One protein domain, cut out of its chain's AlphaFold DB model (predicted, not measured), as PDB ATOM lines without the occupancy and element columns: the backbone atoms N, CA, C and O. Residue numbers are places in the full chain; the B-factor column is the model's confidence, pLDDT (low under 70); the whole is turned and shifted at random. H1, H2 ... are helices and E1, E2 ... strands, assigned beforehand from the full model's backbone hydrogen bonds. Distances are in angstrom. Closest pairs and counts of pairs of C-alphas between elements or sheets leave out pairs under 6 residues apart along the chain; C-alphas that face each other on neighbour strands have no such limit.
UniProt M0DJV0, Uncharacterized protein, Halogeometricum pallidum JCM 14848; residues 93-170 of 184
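Overview. This is residues 93 to 170 of the 184 residues of an uncharacterized protein of Halogeometricum pallidum JCM 14848 (UniProt M0DJV0). A twisted sheet of four antiparallel strands has one helix, H1, packed over one face, which makes two layers. Its two long inner strands, E1 and E4, run on together past E2 and E3 as a two-stranded ribbon, residues 93 to 99 with 163 to 168, at one end of the long axis. The printed part has 78 residues, with one named helix and four named strands in the order E1, E2, H1, E3, E4; the sheet runs E2, E1, E4, E3, and the class is mixed, helices and strands. It is compact, with a radius of gyration of the C-alphas of 13.1 A, yet elongated, spanning 46 by 26 by 24 A.

Arrangement. E1, residues 93 to 105, bends by 86 degrees at residue 96. It forms a hairpin with E2, residues 112 to 117; N 102 and O 115 are 3.0 A apart, within hydrogen-bond range. H1, residues 120 to 131, is on the sheet at a height of 8.2 A, over E1 and, only just, over E2, on which 3 of its C-alphas fall. It runs along the strands, at 24 degrees to E1 on the local plane. The closest C-alphas of H1 and E1 are those of Ala 123 and Cys 102, 5.8 A apart. Every O i to N i+4 pair in H1 is within hydrogen-bond range. E3, residues 147 to 151, forms a hairpin with E4, residues 157 to 168, with N 148 and O 160 within hydrogen-bond range at 2.8 A. E4 bends by 50 degrees at residue 160. It is the antiparallel neighbour of E1, with N 99 and O 163 within hydrogen-bond range at 2.8 A. E2 and E3 are apart.

Along the chain. E1 begins at C-alpha 93 (122.957, 145.979, 152.320) and is 29.1 A long. E2 is 15.2 A, H1 15.0 A and E3 13.3 A long. E4, 32.5 A long, ends at C-alpha 168 (123.070, 146.238, 147.660).

Size, cuts and confidence. The C-alphas of Glu 153 and Ala 170 are the farthest apart, at 46.7 A. The printed part has no cut. The link from H1 to E3 is long, 15 residues. Residues 93 to 95 and 167 to 170 have pLDDT under 70.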
ATOM      1  N   ILE A  93     123.153 147.337 152.815       58.09
ATOM      2  CA  ILE A  93     122.957 145.979 152.320       58.09
ATOM      3  C   ILE A  93     121.684 145.406 152.930       58.09
ATOM      4  O   ILE A  93     121.572 145.277 154.147       58.09
ATOM      5  N   VAL A  94     120.745 145.003 152.077       62.97
ATOM      6  CA  VAL A  94     119.465 144.417 152.485       62.97
ATOM      7  C   VAL A  94     119.423 142.920 152.200       62.97
ATOM      8  O   VAL A  94     119.927 142.425 151.190       62.97
ATOM      9  N   VAL A  95     118.791 142.174 153.109       68.31
ATOM     10  CA  VAL A  95     118.500 140.750 152.909       68.31
ATOM     11  C   VAL A  95     117.278 140.624 151.999       68.31
ATOM     12  O   VAL A  95     116.153 140.860 152.435       68.31
ATOM     13  N   THR A  96     117.479 140.223 150.746       73.06
ATOM     14  CA  THR A  96     116.405 140.125 149.734       73.06
ATOM     15  C   THR A  96     115.810 138.730 149.614       73.06
ATOM     16  O   THR A  96     114.728 138.538 149.056       73.06
ATOM     17  N   GLY A  97     116.483 137.725 150.167       76.38
ATOM     18  CA  GLY A  97     116.016 136.354 150.098       76.38
ATOM     19  C   GLY A  97     116.876 135.396 150.897       76.38
ATOM     20  O   GLY A  97     117.744 135.787 151.676       76.38
ATOM     21  N   THR A  98     116.625 134.103 150.701       84.44
ATOM     22  CA  THR A  98     117.435 133.052 151.319       84.44
ATOM     23  C   THR A  98     117.715 131.919 150.355       84.44
ATOM     24  O   THR A  98     116.821 131.483 149.632       84.44
ATOM     25  N   THR A  99     118.936 131.404 150.400       92.44
ATOM     26  CA  THR A  99     119.377 130.220 149.661       92.44
ATOM     27  C   THR A  99     119.781 129.113 150.629       92.44
ATOM     28  O   THR A  99     119.765 129.276 151.846       92.44
ATOM     29  N   TRP A 100     120.084 127.944 150.086       94.62
ATOM     30  CA  TRP A 100     120.506 126.757 150.808       94.62
ATOM     31  C   TRP A 100     121.870 126.342 150.289       94.62
ATOM     32  O   TRP A 100     121.997 125.961 149.127       94.62
ATOM     33  N   ARG A 101     122.888 126.416 151.140       95.50
ATOM     34  CA  ARG A 101     124.223 125.916 150.825       95.50
ATOM     35  C   ARG A 101     124.361 124.500 151.342       95.50
ATOM     36  O   ARG A 101     123.961 124.220 152.470       95.50
ATOM     37  N   CYS A 102     124.969 123.629 150.555       96.75
ATOM     38  CA  CYS A 102     125.417 122.333 151.041       96.75
ATOM     39  C   CYS A 102     126.867 122.073 150.683       96.75
ATOM     40  O   CYS A 102     127.347 122.607 149.689       96.75
ATOM     41  N   TYR A 103     127.538 121.244 151.476       97.31
ATOM     42  CA  TYR A 103     128.896 120.772 151.218       97.31
ATOM     43  C   TYR A 103     129.234 119.570 152.104       97.31
ATOM     44  O   TYR A 103     128.564 119.297 153.099       97.31
ATOM     45  N   VAL A 104     130.316 118.877 151.758       95.81
ATOM     46  CA  VAL A 104     131.021 117.941 152.640       95.81
ATOM     47  C   VAL A 104     132.413 118.498 152.917       95.81
ATOM     48  O   VAL A 104     133.100 118.938 151.993       95.81
ATOM     49  N   ALA A 105     132.819 118.510 154.182       93.75
ATOM     50  CA  ALA A 105     134.047 119.150 154.626       93.75
ATOM     51  C   ALA A 105     134.824 118.254 155.609       93.75
ATOM     52  O   ALA A 105     134.298 117.937 156.678       93.75
ATOM     53  N   PRO A 106     136.073 117.850 155.308       89.62
ATOM     54  CA  PRO A 106     136.963 117.263 156.314       89.62
ATOM     55  C   PRO A 106     137.401 118.292 157.365       89.62
ATOM     56  O   PRO A 106     137.609 117.950 158.530       89.62
ATOM     57  N   ASP A 107     137.529 119.554 156.963       87.94
ATOM     58  CA  ASP A 107     137.948 120.675 157.795       87.94
ATOM     59  C   ASP A 107     137.394 121.995 157.234       87.94
ATOM     60  O   ASP A 107     136.705 122.024 156.215       87.94
ATOM     61  N   PHE A 108     137.687 123.110 157.898       80.25
ATOM     62  CA  PHE A 108     137.195 124.425 157.487       80.25
ATOM     63  C   PHE A 108     137.824 124.966 156.189       80.25
ATOM     64  O   PHE A 108     137.266 125.889 155.597       80.25
ATOM     65  N   ARG A 109     138.969 124.430 155.743       84.12
ATOM     66  CA  ARG A 109     139.712 124.891 154.555       84.12
ATOM     67  C   ARG A 109     139.275 124.181 153.280       84.12
ATOM     68  O   ARG A 109     139.450 124.724 152.192       84.12
ATOM     69  N   ARG A 110     138.763 122.955 153.386       89.12
ATOM     70  CA  ARG A 110     138.427 122.115 152.231       89.12
ATOM     71  C   ARG A 110     136.952 121.757 152.239       89.12
ATOM     72  O   ARG A 110     136.455 121.146 153.177       89.12
ATOM     73  N   ARG A 111     136.267 122.092 151.148       93.06
ATOM     74  CA  ARG A 111     134.872 121.720 150.904       93.06
ATOM     75  C   ARG A 111     134.760 121.050 149.543       93.06
ATOM     76  O   ARG A 111     135.357 121.509 148.571       93.06
ATOM     77  N   ARG A 112     133.993 119.969 149.476       94.44
ATOM     78  CA  ARG A 112     133.601 119.293 148.233       94.44
ATOM     79  C   ARG A 112     132.083 119.231 148.139       94.44
ATOM     80  O   ARG A 112     131.397 119.373 149.148       94.44
ATOM     81  N   ALA A 113     131.571 119.012 146.925       93.00
ATOM     82  CA  ALA A 113     130.134 119.083 146.638       93.00
ATOM     83  C   ALA A 113     129.495 120.394 147.153       93.00
ATOM     84  O   ALA A 113     128.349 120.403 147.598       93.00
ATOM     85  N   ASP A 114     130.276 121.485 147.137       96.31
ATOM     86  CA  ASP A 114     129.865 122.793 147.640       96.31
ATOM     87  C   ASP A 114     129.018 123.514 146.596       96.31
ATOM     88  O   ASP A 114     129.489 123.787 145.486       96.31
ATOM     89  N   ARG A 115     127.751 123.775 146.927       96.38
ATOM     90  CA  ARG A 115     126.813 124.412 146.003       96.38
ATOM     91  C   ARG A 115     125.662 125.114 146.723       96.38
ATOM     92  O   ARG A 115     125.271 124.730 147.823       96.38
ATOM     93  N   LEU A 116     125.120 126.139 146.063       95.94
ATOM     94  CA  LEU A 116     123.948 126.905 146.489       95.94
ATOM     95  C   LEU A 116     122.693 126.476 145.721       95.94
ATOM     96  O   LEU A 116     122.746 126.206 144.518       95.94
ATOM     97  N   PHE A 117     121.564 126.463 146.422       95.38
ATOM     98  CA  PHE A 117     120.251 126.078 145.917       95.38
ATOM     99  C   PHE A 117     119.165 127.020 146.426       95.38
ATOM    100  O   PHE A 117     119.295 127.646 147.473       95.38
ATOM    101  N   THR A 118     118.044 127.084 145.717       93.00
ATOM    102  CA  THR A 118     116.866 127.850 146.152       93.00
ATOM    103  C   THR A 118     116.026 127.103 147.188       93.00
ATOM    104  O   THR A 118     115.265 127.722 147.924       93.00
ATOM    105  N   THR A 119     116.165 125.776 147.290       94.12
ATOM    106  CA  THR A 119     115.393 124.939 148.221       94.12
ATOM    107  C   THR A 119     116.275 123.955 148.984       94.12
ATOM    108  O   THR A 119     117.290 123.475 148.474       94.12
ATOM    109  N   ARG A 120     115.844 123.601 150.202       95.31
ATOM    110  CA  ARG A 120     116.509 122.597 151.045       95.31
ATOM    111  C   ARG A 120     116.519 121.209 150.404       95.31
ATOM    112  O   ARG A 120     117.526 120.517 150.465       95.31
ATOM    113  N   SER A 121     115.408 120.800 149.789       95.88
ATOM    114  CA  SER A 121     115.293 119.485 149.144       95.88
ATOM    115  C   SER A 121     116.287 119.327 147.995       95.88
ATOM    116  O   SER A 121     116.934 118.290 147.900       95.88
ATOM    117  N   ALA A 122     116.490 120.369 147.181       96.75
ATOM    118  CA  ALA A 122     117.500 120.346 146.124       96.75
ATOM    119  C   ALA A 122     118.930 120.218 146.682       96.75
ATOM    120  O   ALA A 122     119.754 119.513 146.098       96.75
ATOM    121  N   ALA A 123     119.214 120.850 147.826       96.81
ATOM    122  CA  ALA A 123     120.495 120.714 148.515       96.81
ATOM    123  C   ALA A 123     120.716 119.283 149.051       96.81
ATOM    124  O   ALA A 123     121.791 118.712 148.859       96.81
ATOM    125  N   PHE A 124     119.690 118.666 149.649       96.56
ATOM    126  CA  PHE A 124     119.732 117.259 150.070       96.56
ATOM    127  C   PHE A 124     119.946 116.306 148.889       96.56
ATOM    128  O   PHE A 124     120.837 115.459 148.936       96.56
ATOM    129  N   ASP A 125     119.202 116.485 147.797       96.88
ATOM    130  CA  ASP A 125     119.367 115.682 146.583       96.88
ATOM    131  C   ASP A 125     120.781 115.804 146.001       96.88
ATOM    132  O   ASP A 125     121.343 114.824 145.499       96.88
ATOM    133  N   HIS A 126     121.379 116.997 146.063       97.44
ATOM    134  CA  HIS A 126     122.750 117.204 145.618       97.44
ATOM    135  C   HIS A 126     123.761 116.472 146.500       97.44
ATOM    136  O   HIS A 126     124.615 115.767 145.961       97.44
ATOM    137  N   LEU A 127     123.655 116.582 147.828       96.06
ATOM    138  CA  LEU A 127     124.531 115.842 148.743       96.06
ATOM    139  C   LEU A 127     124.404 114.335 148.564       96.06
ATOM    140  O   LEU A 127     125.415 113.636 148.597       96.06
ATOM    141  N   ARG A 128     123.208 113.831 148.271       96.50
ATOM    142  CA  ARG A 128     123.023 112.419 147.949       96.50
ATOM    143  C   ARG A 128     123.797 112.010 146.699       96.50
ATOM    144  O   ARG A 128     124.534 111.031 146.724       96.50
ATOM    145  N   ARG A 129     123.673 112.775 145.609       94.94
ATOM    146  CA  ARG A 129     124.285 112.437 144.308       94.94
ATOM    147  C   ARG A 129     125.793 112.692 144.247       94.94
ATOM    148  O   ARG A 129     126.509 111.911 143.637       94.94
ATOM    149  N   ALA A 130     126.258 113.803 144.814       92.44
ATOM    150  CA  ALA A 130     127.642 114.270 144.702       92.44
ATOM    151  C   ALA A 130     128.459 114.052 145.984       92.44
ATOM    152  O   ALA A 130     129.678 113.894 145.928       92.44
ATOM    153  N   GLY A 131     127.799 114.065 147.144       87.69
ATOM    154  CA  GLY A 131     128.416 113.847 148.451       87.69
ATOM    155  C   GLY A 131     128.409 112.385 148.900       87.69
ATOM    156  O   GLY A 131     129.298 112.009 149.662       87.69
ATOM    157  N   GLY A 132     127.458 111.583 148.401       93.19
ATOM    158  CA  GLY A 132     127.202 110.213 148.855       93.19
ATOM    159  C   GLY A 132     126.478 110.149 150.202       93.19
ATOM    160  O   GLY A 132     126.662 109.186 150.935       93.19
ATOM    161  N   VAL A 133     125.714 111.189 150.558       93.81
ATOM    162  CA  VAL A 133     125.080 111.332 151.880       93.81
ATOM    163  C   VAL A 133     123.566 111.322 151.734       93.81
ATOM    164  O   VAL A 133     123.000 112.202 151.082       93.81
ATOM    165  N   ASP A 134     122.903 110.340 152.339       93.50
ATOM    166  CA  ASP A 134     121.444 110.281 152.352       93.50
ATOM    167  C   ASP A 134     120.846 111.364 153.259       93.50
ATOM    168  O   ASP A 134     121.392 111.707 154.308       93.50
ATOM    169  N   ALA A 135     119.693 111.901 152.850       90.62
ATOM    170  CA  ALA A 135     119.031 112.999 153.553       90.62
ATOM    171  C   ALA A 135     118.630 112.633 154.990       90.62
ATOM    172  O   ALA A 135     118.701 113.481 155.871       90.62
ATOM    173  N   ASP A 136     118.268 111.372 155.231       92.00
ATOM    174  CA  ASP A 136     117.851 110.882 156.551       92.00
ATOM    175  C   ASP A 136     119.013 110.810 157.553       92.00
ATOM    176  O   ASP A 136     118.782 110.764 158.757       92.00
ATOM    177  N   ALA A 137     120.263 110.831 157.074       92.06
ATOM    178  CA  ALA A 137     121.436 110.917 157.938       92.06
ATOM    179  C   ALA A 137     121.692 112.350 158.444       92.06
ATOM    180  O   ALA A 137     122.444 112.533 159.399       92.06
ATOM    181  N   LEU A 138     121.110 113.367 157.794       93.44
ATOM    182  CA  LEU A 138     121.288 114.773 158.152       93.44
ATOM    183  C   LEU A 138     120.303 115.170 159.252       93.44
ATOM    184  O   LEU A 138     119.106 115.341 159.018       93.44
ATOM    185  N   GLU A 139     120.831 115.405 160.446       93.88
ATOM    186  CA  GLU A 139     120.039 115.809 161.604       93.88
ATOM    187  C   GLU A 139     120.087 117.332 161.791       93.88
ATOM    188  O   GLU A 139     121.119 117.956 161.518       93.88
ATOM    189  N   PRO A 140     118.988 117.965 162.242       92.25
ATOM    190  CA  PRO A 140     119.013 119.375 162.605       92.25
ATOM    191  C   PRO A 140     119.990 119.606 163.764       92.25
ATOM    192  O   PRO A 140     119.947 118.912 164.778       92.25
ATOM    193  N   VAL A 141     120.845 120.618 163.631       91.00
ATOM    194  CA  VAL A 141     121.789 121.009 164.682       91.00
ATOM    195  C   VAL A 141     121.050 121.894 165.670       91.00
ATOM    196  O   VAL A 141     120.818 123.063 165.387       91.00
ATOM    197  N   TRP A 142     120.641 121.346 166.812       87.00
ATOM    198  CA  TRP A 142     119.682 122.018 167.699       87.00
ATOM    199  C   TRP A 142     120.145 123.393 168.195       87.00
ATOM    200  O   TRP A 142     119.320 124.278 168.414       87.00
ATOM    201  N   PHE A 143     121.454 123.577 168.374       82.44
ATOM    202  CA  PHE A 143     122.025 124.830 168.854       82.44
ATOM    203  C   PHE A 143     122.288 125.828 167.725       82.44
ATOM    204  O   PHE A 143     122.826 126.891 168.015       82.44
ATOM    205  N   LEU A 144     121.942 125.527 166.466       85.81
ATOM    206  CA  LEU A 144     122.080 126.418 165.311       85.81
ATOM    207  C   LEU A 144     120.739 126.620 164.605       85.81
ATOM    208  O   LEU A 144     119.879 125.742 164.560       85.81
ATOM    209  N   GLU A 145     120.567 127.790 164.002       79.62
ATOM    210  CA  GLU A 145     119.359 128.089 163.242       79.62
ATOM    211  C   GLU A 145     119.499 127.581 161.808       79.62
ATOM    212  O   GLU A 145     120.401 127.975 161.077       79.62
ATOM    213  N   ALA A 146     118.572 126.718 161.384       87.81
ATOM    214  CA  ALA A 146     118.476 126.241 160.004       87.81
ATOM    215  C   ALA A 146     119.764 125.587 159.448       87.81
ATOM    216  O   ALA A 146     120.071 125.724 158.258       87.81
ATOM    217  N   VAL A 147     120.469 124.828 160.292       93.19
ATOM    218  CA  VAL A 147     121.594 123.962 159.909       93.19
ATOM    219  C   VAL A 147     121.215 122.500 160.137       93.19
ATOM    220  O   VAL A 147     120.684 122.138 161.186       93.19
ATOM    221  N   TRP A 148     121.509 121.658 159.152       95.38
ATOM    222  CA  TRP A 148     121.433 120.203 159.213       95.38
ATOM    223  C   TRP A 148     122.803 119.638 158.906       95.38
ATOM    224  O   TRP A 148     123.455 120.097 157.965       95.38
ATOM    225  N   ALA A 149     123.241 118.636 159.655       95.25
ATOM    226  CA  ALA A 149     124.537 118.044 159.396       95.25
ATOM    227  C   ALA A 149     124.653 116.596 159.874       95.25
ATOM    228  O   ALA A 149     123.862 116.117 160.683       95.25
ATOM    229  N   ALA A 150     125.646 115.903 159.323       93.94
ATOM    230  CA  ALA A 150     125.950 114.508 159.609       93.94
ATOM    231  C   ALA A 150     127.467 114.314 159.687       93.94
ATOM    232  O   ALA A 150     128.201 114.779 158.811       93.94
ATOM    233  N   GLY A 151     127.932 113.610 160.720       91.25
ATOM    234  CA  GLY A 151     129.298 113.093 160.764       91.25
ATOM    235  C   GLY A 151     129.410 111.844 159.893       91.25
ATOM    236  O   GLY A 151     128.577 110.948 160.001       91.25
ATOM    237  N   LEU A 152     130.419 111.788 159.027       90.31
ATOM    238  CA  LEU A 152     130.663 110.663 158.129       90.31
ATOM    239  C   LEU A 152     131.759 109.747 158.690       90.31
ATOM    240  O   LEU A 152     132.666 110.202 159.387       90.31
ATOM    241  N   GLU A 153     131.729 108.465 158.321       85.75
ATOM    242  CA  GLU A 153     132.765 107.488 158.702       85.75
ATOM    243  C   GLU A 153     134.161 107.867 158.186       85.75
ATOM    244  O   GLU A 153     135.168 107.537 158.807       85.75
ATOM    245  N   SER A 154     134.231 108.625 157.084       85.81
ATOM    246  CA  SER A 154     135.473 109.205 156.554       85.81
ATOM    247  C   SER A 154     136.109 110.243 157.487       85.81
ATOM    248  O   SER A 154     137.199 110.742 157.209       85.81
ATOM    249  N   GLY A 155     135.417 110.612 158.565       86.56
ATOM    250  CA  GLY A 155     135.762 111.724 159.427       86.56
ATOM    251  C   GLY A 155     135.309 113.068 158.866       86.56
ATOM    252  O   GLY A 155     135.535 114.068 159.524       86.56
ATOM    253  N   GLU A 156     134.675 113.152 157.697       92.25
ATOM    254  CA  GLU A 156     134.136 114.411 157.165       92.25
ATOM    255  C   GLU A 156     132.800 114.796 157.821       92.25
ATOM    256  O   GLU A 156     132.121 113.965 158.423       92.25
ATOM    257  N   THR A 157     132.396 116.055 157.662       94.44
ATOM    258  CA  THR A 157     131.072 116.542 158.059       94.44
ATOM    259  C   THR A 157     130.307 116.992 156.821       94.44
ATOM    260  O   THR A 157     130.769 117.857 156.074       94.44
ATOM    261  N   ALA A 158     129.132 116.411 156.598       96.06
ATOM    262  CA  ALA A 158     128.175 116.888 155.609       96.06
ATOM    263  C   ALA A 158     127.296 117.967 156.236       96.06
ATOM    264  O   ALA A 158     126.834 117.794 157.361       96.06
ATOM    265  N   VAL A 159     127.067 119.069 155.524       96.94
ATOM    266  CA  VAL A 159     126.316 120.223 156.029       96.94
ATOM    267  C   VAL A 159     125.331 120.696 154.973       96.94
ATOM    268  O   VAL A 159     125.679 120.815 153.798       96.94
ATOM    269  N   VAL A 160     124.118 121.023 155.409       96.75
ATOM    270  CA  VAL A 160     123.147 121.842 154.684       96.75
ATOM    271  C   VAL A 160     122.710 122.973 155.586       96.75
ATOM    272  O   VAL A 160     122.217 122.739 156.684       96.75
ATOM    273  N   ARG A 161     122.858 124.204 155.117       94.38
ATOM    274  CA  ARG A 161     122.527 125.391 155.901       94.38
ATOM    275  C   ARG A 161     121.793 126.423 155.068       94.38
ATOM    276  O   ARG A 161     121.992 126.513 153.854       94.38
ATOM    277  N   ARG A 162     120.944 127.199 155.730       90.88
ATOM    278  CA  ARG A 162     120.288 128.355 155.124       90.88
ATOM    279  C   ARG A 162     121.245 129.539 155.102       90.88
ATOM    280  O   ARG A 162     121.914 129.817 156.088       90.88
ATOM    281  N   GLU A 163     121.267 130.236 153.980       86.38
ATOM    282  CA  GLU A 163     122.073 131.428 153.764       86.38
ATOM    283  C   GLU A 163     121.184 132.626 153.454       86.38
ATOM    284  O   GLU A 163     120.283 132.496 152.617       86.38
ATOM    285  N   PRO A 164     121.421 133.793 154.071       79.19
ATOM    286  CA  PRO A 164     120.851 135.037 153.577       79.19
ATOM    287  C   PRO A 164     121.438 135.370 152.199       79.19
ATOM    288  O   PRO A 164     122.619 135.136 151.936       79.19
ATOM    289  N   VAL A 165     120.593 135.890 151.312       77.62
ATOM    290  CA  VAL A 165     121.021 136.560 150.082       77.62
ATOM    291  C   VAL A 165     121.017 138.045 150.370       77.62
ATOM    292  O   VAL A 165     119.996 138.588 150.789       77.62
ATOM    293  N   TYR A 166     122.169 138.662 150.162       71.06
ATOM    294  CA  TYR A 166     122.368 140.086 150.324       71.06
ATOM    295  C   TYR A 166     122.388 140.740 148.949       71.06
ATOM    296  O   TYR A 166     123.130 140.298 148.068       71.06
ATOM    297  N   GLU A 167     121.602 141.792 148.779       65.69
ATOM    298  CA  GLU A 167     121.713 142.692 147.636       65.69
ATOM    299  C   GLU A 167     122.039 144.087 148.161       65.69
ATOM    300  O   GLU A 167     121.571 144.498 149.225       65.69
ATOM    301  N   ARG A 168     122.877 144.809 147.418       63.12
ATOM    302  CA  ARG A 168     123.070 146.238 147.660       63.12
ATOM    303  C   ARG A 168     121.806 146.934 147.202       63.12
ATOM    304  O   ARG A 168     121.338 146.654 146.096       63.12
ATOM    305  N   GLU A 169     121.254 147.802 148.041       54.75
ATOM    306  CA  GLU A 169     120.169 148.669 147.611       54.75
ATOM    307  C   GLU A 169     120.717 149.525 146.466       54.75
ATOM    308  O   GLU A 169     121.565 150.389 146.664       54.75
ATOM    309  N   ALA A 170     120.316 149.224 145.230       51.44
ATOM    310  CA  ALA A 170     120.621 150.114 144.130       51.44
ATOM    311  C   ALA A 170     119.889 151.414 144.452       51.44
ATOM    312  O   ALA A 170     118.658 151.452 144.392       51.44
TER     313      ALA A 170